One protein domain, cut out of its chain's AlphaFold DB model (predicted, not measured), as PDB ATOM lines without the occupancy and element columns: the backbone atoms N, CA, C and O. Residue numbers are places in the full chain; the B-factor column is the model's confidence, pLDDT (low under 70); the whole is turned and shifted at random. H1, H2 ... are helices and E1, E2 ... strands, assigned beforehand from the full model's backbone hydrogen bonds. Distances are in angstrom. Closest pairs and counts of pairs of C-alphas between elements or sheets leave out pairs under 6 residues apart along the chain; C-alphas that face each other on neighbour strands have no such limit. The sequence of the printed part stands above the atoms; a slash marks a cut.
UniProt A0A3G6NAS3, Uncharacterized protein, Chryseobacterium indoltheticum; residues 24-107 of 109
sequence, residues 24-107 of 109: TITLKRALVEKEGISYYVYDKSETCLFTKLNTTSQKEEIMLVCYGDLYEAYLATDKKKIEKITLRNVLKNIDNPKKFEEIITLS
ATOM      1  N   THR A  24     -35.791  45.568  96.082       82.81
ATOM      2  CA  THR A  24     -36.207  44.376  96.830       82.81
ATOM      3  C   THR A  24     -37.675  44.453  97.250       82.81
ATOM      4  O   THR A  24     -38.332  43.422  97.382       82.81
ATOM      5  N   ILE A  25     -38.227  45.662  97.395       88.31
ATOM      6  CA  ILE A  25     -39.640  45.873  97.726       88.31
ATOM      7  C   ILE A  25     -40.491  45.793  96.451       88.31
ATOM      8  O   ILE A  25     -40.404  46.648  95.567       88.31
ATOM      9  N   THR A  26     -41.354  44.777  96.381       91.38
ATOM     10  CA  THR A  26     -42.361  44.614  95.321       91.38
ATOM     11  C   THR A  26     -43.758  44.859  95.882       91.38
ATOM     12  O   THR A  26     -44.100  44.350  96.946       91.38
ATOM     13  N   LEU A  27     -44.567  45.609  95.140       92.62
ATOM     14  CA  LEU A  27     -45.950  45.944  95.459       92.62
ATOM     15  C   LEU A  27     -46.879  45.301  94.428       92.62
ATOM     16  O   LEU A  27     -46.521  45.173  93.254       92.62
ATOM     17  N   LYS A  28     -48.085  44.931  94.852       93.69
ATOM     18  CA  LYS A  28     -49.202  44.699  93.938       93.69
ATOM     19  C   LYS A  28     -49.831  46.045  93.606       93.69
ATOM     20  O   LYS A  28     -50.066  46.842  94.506       93.69
ATOM     21  N   ARG A  29     -50.119  46.301  92.336       94.81
ATOM     22  CA  ARG A  29     -50.723  47.548  91.864       94.81
ATOM     23  C   ARG A  29     -51.925  47.242  90.989       94.81
ATOM     24  O   ARG A  29     -51.846  46.382  90.117       94.81
ATOM     25  N   ALA A  30     -53.016  47.965  91.187       94.62
ATOM     26  CA  ALA A  30     -54.172  47.917  90.301       94.62
ATOM     27  C   ALA A  30     -54.669  49.328  89.995       94.62
ATOM     28  O   ALA A  30     -54.644  50.193  90.869       94.62
ATOM     29  N   LEU A  31     -55.127  49.536  88.762       94.12
ATOM     30  CA  LEU A  31     -55.877  50.726  88.373       94.12
ATOM     31  C   LEU A  31     -57.360  50.480  88.653       94.12
ATOM     32  O   LEU A  31     -57.933  49.515  88.144       94.12
ATOM     33  N   VAL A  32     -57.966  51.359  89.440       92.69
ATOM     34  CA  VAL A  32     -59.386  51.332  89.781       92.69
ATOM     35  C   VAL A  32     -60.001  52.645  89.323       92.69
ATOM     36  O   VAL A  32     -59.525  53.720  89.677       92.69
ATOM     37  N   GLU A  33     -61.060  52.561  88.528       90.50
ATOM     38  CA  GLU A  33     -61.819  53.728  88.091       90.50
ATOM     39  C   GLU A  33     -63.113  53.826  88.878       90.50
ATOM     40  O   GLU A  33     -63.849  52.849  89.027       90.50
ATOM     41  N   LYS A  34     -63.400  55.025  89.374       86.75
ATOM     42  CA  LYS A  34     -64.620  55.304  90.109       86.75
ATOM     43  C   LYS A  34     -65.064  56.732  89.861       86.75
ATOM     44  O   LYS A  34     -64.264  57.650  89.975       86.75
ATOM     45  N   GLU A  35     -66.340  56.903  89.520       87.56
ATOM     46  CA  GLU A  35     -66.943  58.224  89.275       87.56
ATOM     47  C   GLU A  35     -66.155  59.062  88.246       87.56
ATOM     48  O   GLU A  35     -66.081  60.284  88.331       87.56
ATOM     49  N   GLY A  36     -65.533  58.395  87.265       87.44
ATOM     50  CA  GLY A  36     -64.698  59.044  86.248       87.44
ATOM     51  C   GLY A  36     -63.309  59.471  86.732       87.44
ATOM     52  O   GLY A  36     -62.594  60.150  86.000       87.44
ATOM     53  N   ILE A  37     -62.911  59.081  87.944       90.44
ATOM     54  CA  ILE A  37     -61.584  59.326  88.508       90.44
ATOM     55  C   ILE A  37     -60.801  58.012  88.532       90.44
ATOM     56  O   ILE A  37     -61.304  56.976  88.969       90.44
ATOM     57  N   SER A  38     -59.552  58.070  88.079       93.56
ATOM     58  CA  SER A  38     -58.627  56.940  88.100       93.56
ATOM     59  C   SER A  38     -57.761  56.964  89.358       93.56
ATOM     60  O   SER A  38     -57.128  57.973  89.686       93.56
ATOM     61  N   TYR A  39     -57.694  55.822  90.031       94.69
ATOM     62  CA  TYR A  39     -56.918  55.602  91.242       94.69
ATOM     63  C   TYR A  39     -55.964  54.433  91.043       94.69
ATOM     64  O   TYR A  39     -56.336  53.434  90.430       94.69
ATOM     65  N   TYR A  40     -54.764  54.517  91.609       95.00
ATOM     66  CA  TYR A  40     -53.940  53.332  91.797       95.00
ATOM     67  C   TYR A  40     -54.033  52.860  93.238       95.00
ATOM     68  O   TYR A  40     -53.945  53.642  94.184       95.00
ATOM     69  N   VAL A  41     -54.209  51.554  93.393       93.56
ATOM     70  CA  VAL A  41     -54.195  50.884  94.689       93.56
ATOM     71  C   VAL A  41     -52.938  50.045  94.766       93.56
ATOM     72  O   VAL A  41     -52.720  49.174  93.921       93.56
ATOM     73  N   TYR A  42     -52.116  50.333  95.767       92.75
ATOM     74  CA  TYR A  42     -50.900  49.607  96.087       92.75
ATOM     75  C   TYR A  42     -51.166  48.705  97.281       92.75
ATOM     76  O   TYR A  42     -51.420  49.189  98.378       92.75
ATOM     77  N   ASP A  43     -51.097  47.404  97.059       89.81
ATOM     78  CA  ASP A  43     -51.185  46.376  98.086       89.81
ATOM     79  C   ASP A  43     -49.775  45.831  98.336       89.81
ATOM     80  O   ASP A  43     -49.080  45.336  97.441       89.81
ATOM     81  N   LYS A  44     -49.357  45.946  99.587       86.31
ATOM     82  CA  LYS A  44     -48.292  45.154 100.187       86.31
ATOM     83  C   LYS A  44     -49.031  44.374 101.298       86.31
ATOM     84  O   LYS A  44     -49.975  44.899 101.870       86.31
ATOM     85  N   SER A  45     -48.708  43.102 101.507       80.38
ATOM     86  CA  SER A  45     -49.528  42.060 102.176       80.38
ATOM     87  C   SER A  45     -50.976  42.392 102.638       80.38
ATOM     88  O   SER A  45     -51.912  42.089 101.908       80.38
ATOM     89  N   GLU A  46     -51.181  42.904 103.855       73.50
ATOM     90  CA  GLU A  46     -52.468  43.283 104.482       73.50
ATOM     91  C   GLU A  46     -52.785  44.797 104.485       73.50
ATOM     92  O   GLU A  46     -53.824  45.200 105.006       73.50
ATOM     93  N   THR A  47     -51.926  45.664 103.932       81.75
ATOM     94  CA  THR A  47     -52.177  47.123 103.898       81.75
ATOM     95  C   THR A  47     -52.278  47.625 102.468       81.75
ATOM     96  O   THR A  47     -51.437  47.337 101.617       81.75
ATOM     97  N   CYS A  48     -53.287  48.457 102.221       88.00
ATOM     98  CA  CYS A  48     -53.452  49.142 100.950       88.00
ATOM     99  C   CYS A  48     -53.160  50.635 101.085       88.00
ATOM    100  O   CYS A  48     -53.618  51.292 102.020       88.00
ATOM    101  N   LEU A  49     -52.440  51.179 100.109       91.19
ATOM    102  CA  LEU A  49     -52.237  52.608  99.929       91.19
ATOM    103  C   LEU A  49     -52.885  53.046  98.618       91.19
ATOM    104  O   LEU A  49     -52.692  52.421  97.577       91.19
ATOM    105  N   PHE A  50     -53.633  54.142  98.669       93.50
ATOM    106  CA  PHE A  50     -54.376  54.661  97.529       93.50
ATOM    107  C   PHE A  50     -53.707  55.927  97.010       93.50
ATOM    108  O   PHE A  50     -53.315  56.808  97.782       93.50
ATOM    109  N   THR A  51     -53.609  56.037  95.694       95.31
ATOM    110  CA  THR A  51     -53.202  57.261  95.018       95.31
ATOM    111  C   THR A  51     -54.252  57.651  93.991       95.31
ATOM    112  O   THR A  51     -54.932  56.807  93.406       95.31
ATOM    113  N   LYS A  52     -54.393  58.953  93.767       95.38
ATOM    114  CA  LYS A  52     -55.231  59.511  92.709       95.38
ATOM    115  C   LYS A  52     -54.341  59.922  91.544       95.38
ATOM    116  O   LYS A  52     -53.351  60.620  91.751       95.38
ATOM    117  N   LEU A  53     -54.696  59.525  90.324       95.62
ATOM    118  CA  LEU A  53     -53.991  59.985  89.132       95.62
ATOM    119  C   LEU A  53     -54.423  61.419  88.803       95.62
ATOM    120  O   LEU A  53     -55.585  61.675  88.486       95.62
ATOM    121  N   ASN A  54     -53.482  62.356  88.853       93.94
ATOM    122  CA  ASN A  54     -53.691  63.702  88.348       93.94
ATOM    123  C   ASN A  54     -53.463  63.703  86.830       93.94
ATOM    124  O   ASN A  54     -52.347  63.514  86.348       93.94
ATOM    125  N   THR A  55     -54.526  63.924  86.061       88.69
ATOM    126  CA  THR A  55     -54.485  63.883  84.591       88.69
ATOM    127  C   THR A  55     -53.690  65.032  83.971       88.69
ATOM    128  O   THR A  55     -53.261  64.928  82.825       88.69
ATOM    129  N   THR A  56     -53.476  66.123  84.706       92.31
ATOM    130  CA  THR A  56     -52.711  67.281  84.231       92.31
ATOM    131  C   THR A  56     -51.214  67.045  84.391       92.31
ATOM    132  O   THR A  56     -50.459  67.231  83.441       92.31
ATOM    133  N   SER A  57     -50.770  66.618  85.576       93.00
ATOM    134  CA  SER A  57     -49.347  66.368  85.846       93.00
ATOM    135  C   SER A  57     -48.886  64.969  85.434       93.00
ATOM    136  O   SER A  57     -47.682  64.724  85.376       93.00
ATOM    137  N   GLN A  58     -49.823  64.050  85.165       92.25
ATOM    138  CA  GLN A  58     -49.572  62.615  84.974       92.25
ATOM    139  C   GLN A  58     -48.852  61.975  86.173       92.25
ATOM    140  O   GLN A  58     -48.201  60.937  86.046       92.25
ATOM    141  N   LYS A  59     -48.964  62.607  87.348       96.38
ATOM    142  CA  LYS A  59     -48.417  62.125  88.612       96.38
ATOM    143  C   LYS A  59     -49.518  61.593  89.507       96.38
ATOM    144  O   LYS A  59     -50.685  61.963  89.404       96.38
ATOM    145  N   GLU A  60     -49.113  60.713  90.401       96.81
ATOM    146  CA  GLU A  60     -49.977  60.099  91.389       96.81
ATOM    147  C   GLU A  60     -49.862  60.827  92.725       96.81
ATOM    148  O   GLU A  60     -48.778  60.944  93.307       96.81
ATOM    149  N   GLU A  61     -50.998  61.298  93.223       96.00
ATOM    150  CA  GLU A  61     -51.116  62.004  94.491       96.00
ATOM    151  C   GLU A  61     -51.525  61.025  95.592       96.00
ATOM    152  O   GLU A  61     -52.535  60.329  95.476       96.00
ATOM    153  N   ILE A  62     -50.742  60.970  96.672       93.81
ATOM    154  CA  ILE A  62     -51.026  60.112  97.830       93.81
ATOM    155  C   ILE A  62     -52.328  60.565  98.480       93.81
ATOM    156  O   ILE A  62     -52.458  61.718  98.900       93.81
ATOM    157  N   MET A  63     -53.265  59.638  98.637       92.00
ATOM    158  CA  MET A  63     -54.494  59.900  99.365       92.00
ATOM    159  C   MET A  63     -54.258  59.667 100.856       92.00
ATOM    160  O   MET A  63     -53.804  58.606 101.271       92.00
ATOM    161  N   LEU A  64     -54.572  60.673 101.672       78.75
ATOM    162  CA  LEU A  64     -54.404  60.606 103.131       78.75
ATOM    163  C   LEU A  64     -55.568  59.905 103.845       78.75
ATOM    164  O   LEU A  64     -55.532  59.735 105.059       78.75
ATOM    165  N   VAL A  65     -56.606  59.526 103.102       76.12
ATOM    166  CA  VAL A  65     -57.821  58.885 103.610       76.12
ATOM    167  C   VAL A  65     -58.158  57.676 102.752       76.12
ATOM    168  O   VAL A  65     -58.108  57.742 101.521       76.12
ATOM    169  N   CYS A  66     -58.503  56.578 103.422       71.25
ATOM    170  CA  CYS A  66     -59.006  55.368 102.789       71.25
ATOM    171  C   CYS A  66     -60.509  55.518 102.543       71.25
ATOM    172  O   CYS A  66     -61.267  55.819 103.466       71.25
ATOM    173  N   TYR A  67     -60.934  55.295 101.306       77.38
ATOM    174  CA  TYR A  67     -62.344  55.252 100.946       77.38
ATOM    175  C   TYR A  67     -62.764  53.783 100.886       77.38
ATOM    176  O   TYR A  67     -62.292  53.041 100.027       77.38
ATOM    177  N   GLY A  68     -63.603  53.342 101.829       83.06
ATOM    178  CA  GLY A  68     -63.972  51.923 101.951       83.06
ATOM    179  C   GLY A  68     -64.598  51.364 100.673       83.06
ATOM    180  O   GLY A  68     -64.302  50.257 100.251       83.06
ATOM    181  N   ASP A  69     -65.371  52.182  99.976       87.00
ATOM    182  CA  ASP A  69     -65.976  51.839  98.696       87.00
ATOM    183  C   ASP A  69     -64.967  51.734  97.525       87.00
ATOM    184  O   ASP A  69     -65.208  50.998  96.569       87.00
ATOM    185  N   LEU A  70     -63.823  52.425  97.589       88.50
ATOM    186  CA  LEU A  70     -62.699  52.255  96.664       88.50
ATOM    187  C   LEU A  70     -61.935  50.959  96.966       88.50
ATOM    188  O   LEU A  70     -61.478  50.284  96.044       88.50
ATOM    189  N   TYR A  71     -61.835  50.588  98.243       88.00
ATOM    190  CA  TYR A  71     -61.279  49.300  98.650       88.00
ATOM    191  C   TYR A  71     -62.148  48.127  98.174       88.00
ATOM    192  O   TYR A  71     -61.621  47.186  97.589       88.00
ATOM    193  N   GLU A  72     -63.474  48.215  98.304       89.75
ATOM    194  CA  GLU A  72     -64.393  47.205  97.752       89.75
ATOM    195  C   GLU A  72     -64.239  47.057  96.226       89.75
ATOM    196  O   GLU A  72     -64.170  45.945  95.699       89.75
ATOM    197  N   ALA A  73     -64.104  48.173  95.500       89.44
ATOM    198  CA  ALA A  73     -63.851  48.145  94.058       89.44
ATOM    199  C   ALA A  73     -62.502  47.485  93.710       89.44
ATOM    200  O   ALA A  73     -62.396  46.736  92.732       89.44
ATOM    201  N   TYR A  74     -61.474  47.715  94.529       89.62
ATOM    202  CA  TYR A  74     -60.197  47.020  94.411       89.62
ATOM    203  C   TYR A  74     -60.339  45.507  94.642       89.62
ATOM    204  O   TYR A  74     -59.860  44.727  93.820       89.62
ATOM    205  N   LEU A  75     -61.052  45.077  95.690       88.88
ATOM    206  CA  LEU A  75     -61.291  43.656  95.974       88.88
ATOM    207  C   LEU A  75     -62.049  42.943  94.843       88.88
ATOM    208  O   LEU A  75     -61.799  41.766  94.575       88.88
ATOM    209  N   ALA A  76     -62.939  43.658  94.154       89.81
ATOM    210  CA  ALA A  76     -63.675  43.155  92.997       89.81
ATOM    211  C   ALA A  76     -62.858  43.146  91.685       89.81
ATOM    212  O   ALA A  76     -63.328  42.629  90.668       89.81
ATOM    213  N   THR A  77     -61.648  43.715  91.673       86.25
ATOM    214  CA  THR A  77     -60.808  43.779  90.471       86.25
ATOM    215  C   THR A  77     -60.302  42.389  90.082       86.25
ATOM    216  O   THR A  77     -59.816  41.622  90.912       86.25
ATOM    217  N   ASP A  78     -60.374  42.059  88.786       88.19
ATOM    218  CA  ASP A  78     -59.815  40.809  88.259       88.19
ATOM    219  C   ASP A  78     -58.325  40.704  88.620       88.19
ATOM    220  O   ASP A  78     -57.521  41.569  88.268       88.19
ATOM    221  N   LYS A  79     -57.945  39.601  89.275       81.50
ATOM    222  CA  LYS A  79     -56.565  39.311  89.683       81.50
ATOM    223  C   LYS A  79     -55.569  39.401  88.525       81.50
ATOM    224  O   LYS A  79     -54.410  39.723  88.763       81.50
ATOM    225  N   LYS A  80     -55.994  39.152  87.280       76.38
ATOM    226  CA  LYS A  80     -55.145  39.292  86.080       76.38
ATOM    227  C   LYS A  80     -54.750  40.740  85.773       76.38
ATOM    228  O   LYS A  80     -53.777  40.949  85.058       76.38
ATOM    229  N   LYS A  81     -55.494  41.722  86.286       85.81
ATOM    230  CA  LYS A  81     -55.214  43.159  86.136       85.81
ATOM    231  C   LYS A  81     -54.315  43.712  87.246       85.81
ATOM    232  O   LYS A  81     -53.956  44.884  87.197       85.81
ATOM    233  N   ILE A  82     -53.962  42.890  88.236       90.94
ATOM    234  CA  ILE A  82     -53.064  43.273  89.325       90.94
ATOM    235  C   ILE A  82     -51.618  43.050  88.870       90.94
ATOM    236  O   ILE A  82     -51.173  41.919  88.669       90.94
ATOM    237  N   GLU A  83     -50.879  44.142  88.718       94.56
ATOM    238  CA  GLU A  83     -49.467  44.153  88.346       94.56
ATOM    239  C   GLU A  83     -48.580  43.944  89.582       94.56
ATOM    240  O   GLU A  83     -48.895  44.422  90.671       94.56
ATOM    241  N   LYS A  84     -47.438  43.266  89.420       94.19
ATOM    242  CA  LYS A  84     -46.339  43.310  90.397       94.19
ATOM    243  C   LYS A  84     -45.300  44.323  89.933       94.19
ATOM    244  O   LYS A  84     -44.728  44.152  88.860       94.19
ATOM    245  N   ILE A  85     -45.026  45.332  90.750       94.50
ATOM    246  CA  ILE A  85     -44.136  46.445  90.410       94.50
ATOM    247  C   ILE A  85     -43.153  46.723  91.551       94.50
ATOM    248  O   ILE A  85     -43.505  46.619  92.725       94.50
ATOM    249  N   THR A  86     -41.905  47.063  91.228       94.12
ATOM    250  CA  THR A  86     -40.900  47.426  92.240       94.12
ATOM    251  C   THR A  86     -41.133  48.838  92.766       94.12
ATOM    252  O   THR A  86     -41.561  49.721  92.015       94.12
ATOM    253  N   LEU A  87     -40.786  49.087  94.033       93.69
ATOM    254  CA  LEU A  87     -40.909  50.411  94.646       93.69
ATOM    255  C   LEU A  87     -40.175  51.475  93.818       93.69
ATOM    256  O   LEU A  87     -40.755  52.515  93.518       93.69
ATOM    257  N   ARG A  88     -38.962  51.182  93.326       94.25
ATOM    258  CA  ARG A  88     -38.221  52.089  92.426       94.25
ATOM    259  C   ARG A  88     -39.064  52.574  91.242       94.25
ATOM    260  O   ARG A  88     -38.982  53.742  90.865       94.25
ATOM    261  N   ASN A  89     -39.806  51.676  90.597       94.88
ATOM    262  CA  ASN A  89     -40.592  52.030  89.418       94.88
ATOM    263  C   ASN A  89     -41.834  52.839  89.785       94.88
ATOM    264  O   ASN A  89     -42.172  53.769  89.057       94.88
ATOM    265  N   VAL A  90     -42.450  52.550  90.931       95.06
ATOM    266  CA  VAL A  90     -43.570  53.337  91.461       95.06
ATOM    267  C   VAL A  90     -43.145  54.776  91.742       95.06
ATOM    268  O   VAL A  90     -43.783  55.712  91.264       95.06
ATOM    269  N   LEU A  91     -42.013  54.967  92.424       95.75
ATOM    270  CA  LEU A  91     -41.515  56.285  92.835       95.75
ATOM    271  C   LEU A  91     -41.287  57.266  91.672       95.75
ATOM    272  O   LEU A  91     -41.307  58.475  91.885       95.75
ATOM    273  N   LYS A  92     -41.124  56.782  90.434       95.44
ATOM    274  CA  LYS A  92     -41.018  57.637  89.237       95.44
ATOM    275  C   LYS A  92     -42.317  58.384  88.921       95.44
ATOM    276  O   LYS A  92     -42.261  59.451  88.308       95.44
ATOM    277  N   ASN A  93     -43.463  57.852  89.340       95.12
ATOM    278  CA  ASN A  93     -44.791  58.350  88.974       95.12
ATOM    279  C   ASN A  93     -45.511  59.049  90.134       95.12
ATOM    280  O   ASN A  93     -46.477  59.767  89.899       95.12
ATOM    281  N   ILE A  94     -45.025  58.903  91.366       97.31
ATOM    282  CA  ILE A  94     -45.575  59.594  92.534       97.31
ATOM    283  C   ILE A  94     -45.155  61.073  92.535       97.31
ATOM    284  O   ILE A  94     -44.009  61.400  92.219       97.31
ATOM    285  N   ASP A  95     -46.072  61.967  92.912       96.69
ATOM    286  CA  ASP A  95     -45.814  63.407  93.062       96.69
ATOM    287  C   ASP A  95     -44.842  63.718  94.219       96.69
ATOM    288  O   ASP A  95     -43.894  64.489  94.071       96.69
ATOM    289  N   ASN A  96     -45.001  63.027  95.353       95.81
ATOM    290  CA  ASN A  96     -44.075  63.062  96.488       95.81
ATOM    291  C   ASN A  96     -43.460  61.672  96.773       95.81
ATOM    292  O   ASN A  96     -43.966  60.933  97.628       95.81
ATOM    293  N   PRO A  97     -42.364  61.300  96.082       95.25
ATOM    294  CA  PRO A  97     -41.774  59.966  96.184       95.25
ATOM    295  C   PRO A  97     -41.265  59.623  97.587       95.25
ATOM    296  O   PRO A  97     -41.507  58.522  98.069       95.25
ATOM    297  N   LYS A  98     -40.607  60.567  98.273       94.25
ATOM    298  CA  LYS A  98     -40.035  60.316  99.608       94.25
ATOM    299  C   LYS A  98     -41.113  59.945 100.621       94.25
ATOM    300  O   LYS A  98     -40.983  58.945 101.313       94.25
ATOM    301  N   LYS A  99     -42.219  60.694 100.634       93.06
ATOM    302  CA  LYS A  99     -43.351  60.406 101.523       93.06
ATOM    303  C   LYS A  99     -43.986  59.044 101.226       93.06
ATOM    304  O   LYS A  99     -44.396  58.346 102.145       93.06
ATOM    305  N   PHE A 100     -44.081  58.660  99.953       93.81
ATOM    306  CA  PHE A 100     -44.600  57.342  99.576       93.81
ATOM    307  C   PHE A 100     -43.682  56.216 100.051       93.81
ATOM    308  O   PHE A 100     -44.152  55.247 100.638       93.81
ATOM    309  N   GLU A 101     -42.373  56.356  99.830       92.62
ATOM    310  CA  GLU A 101     -41.369  55.406 100.312       92.62
ATOM    311  C   GLU A 101     -41.412  55.260 101.837       92.62
ATOM    312  O   GLU A 101     -41.435  54.137 102.334       92.62
ATOM    313  N   GLU A 102     -41.505  56.367 102.577       90.56
ATOM    314  CA  GLU A 102     -41.673  56.358 104.036       90.56
ATOM    315  C   GLU A 102     -42.913  55.558 104.461       90.56
ATOM    316  O   GLU A 102     -42.811  54.674 105.304       90.56
ATOM    317  N   ILE A 103     -44.077  55.790 103.843       89.31
ATOM    318  CA  ILE A 103     -45.309  55.052 104.174       89.31
ATOM    319  C   ILE A 103     -45.144  53.551 103.903       89.31
ATOM    320  O   ILE A 103     -45.495  52.735 104.754       89.31
ATOM    321  N   ILE A 104     -44.591  53.181 102.744       88.31
ATOM    322  CA  ILE A 104     -44.401  51.779 102.336       88.31
ATOM    323  C   ILE A 104     -43.359  51.053 103.195       88.31
ATOM    324  O   ILE A 104     -43.443  49.834 103.359       88.31
ATOM    325  N   THR A 105     -42.357  51.763 103.711       84.69
ATOM    326  CA  THR A 105     -41.291  51.176 104.538       84.69
ATOM    327  C   THR A 105     -41.662  51.099 106.014       84.69
ATOM    328  O   THR A 105     -41.252  50.147 106.664       84.69
ATOM    329  N   LEU A 106     -42.467  52.040 106.525       79.19
ATOM    330  CA  LEU A 106     -42.998  52.023 107.894       79.19
ATOM    331  C   LEU A 106     -44.131  51.014 108.093       79.19
ATOM    332  O   LEU A 106     -44.384  50.588 109.217       79.19
ATOM    333  N   SER A 107     -44.836  50.656 107.019       64.81
ATOM    334  CA  SER A 107     -45.774  49.539 107.057       64.81
ATOM    335  C   SER A 107     -44.975  48.232 107.034       64.81
ATOM    336  O   SER A 107     -44.631  47.697 105.968       64.81
TER     337      SER A 107
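This is residues 24 to 107 of the 109 residues of an uncharacterized protein of Chryseobacterium indoltheticum (UniProt A0A3G6NAS3). A strongly twisted sheet of five strands, curled like part of a barrel but not closed, makes the core. H1 crosses it over E2, H3 runs along E3 beyond the other side, with the sheet between these two helices, and the short H2 sits beside the strands. The printed part has 84 residues with three named helices and five named strands, in the order E1 E2 E3 E4 H1 E5 H2 H3; the class is mixed, helices and strands. The sheet's order is E4 E3 E2 E1 E5, all antiparallel. The whole is compact, with a radius of gyration of the C-alphas of 11.9 A and spans of 30 by 29 by 22 A.

In the sheet, E1, residues 26 to 34, E2, residues 37 to 44, E3, residues 47 to 54, and E4, residues 59 to 62, form a meander, each strand the antiparallel neighbour of the one before. The hairpin of E1 and E2 has N 30 and O 41 within hydrogen-bond range at 3.0 A, the hairpin of E2 and E3 has N 42 and O 49 at 2.8 A, and the hairpin of E3 and E4 has N 61 and O 52 at 2.9 A. E5, residues 83 to 86, is antiparallel to E1, with N 27 and O 85 at 2.8 A. E4 and E5 are the edge strands and stay apart. From edge to edge the strands' lines turn by 87 degrees and the way across the sheet by 103 degrees. H1, residues 68 to 75, is on the sheet at a height of 7.8 A, over E2 and across the strands at 71 degrees to E2 on the local plane; its closest C-alphas to E1 are those of Tyr 74 and Val 32, 6.4 A apart. H3, residues 97 to 106, is on the sheet at a height of 9.9 A and runs along the strands, at 4 degrees to E3 on the local plane. It lies over E3 and only just over E2, on which 3 of its 10 C-alphas fall; its closest C-alphas to E4 are those of Phe 100 and Ile 62, 7.2 A apart. H2, residues 87 to 91, stands at the sheet's level, with a height of 0.2 A. It touches H3, the closest C-alphas being those of Leu 91 and Pro 97, 5.0 A apart. H1 is apart from H2 and H3. In H1, H2 and H3 every O i to N i+4 pair is within hydrogen-bond range.

E1 begins at C-alpha 26 (-42.361, 44.614, 95.321) and spans 25.2 A. E2 spans 22.7 A, E3 22.8 A, E4 9.8 A and E5 10.0 A. H1 spans 10.5 A from C-alpha 68 (-63.972, 51.923, 101.951), and H2 6.2 A. H3 spans 14.2 A and ends at C-alpha 106 (-42.998, 52.023, 107.894).

The two C-alphas farthest apart, those of Thr 24 and Glu 35, are 34.5 A apart. The printed part has no cut and no long link; the link from H1 to E5 is short, and the others are tight. The mean pLDDT of the printed part is 89.8, and residue 107 alone is under 70.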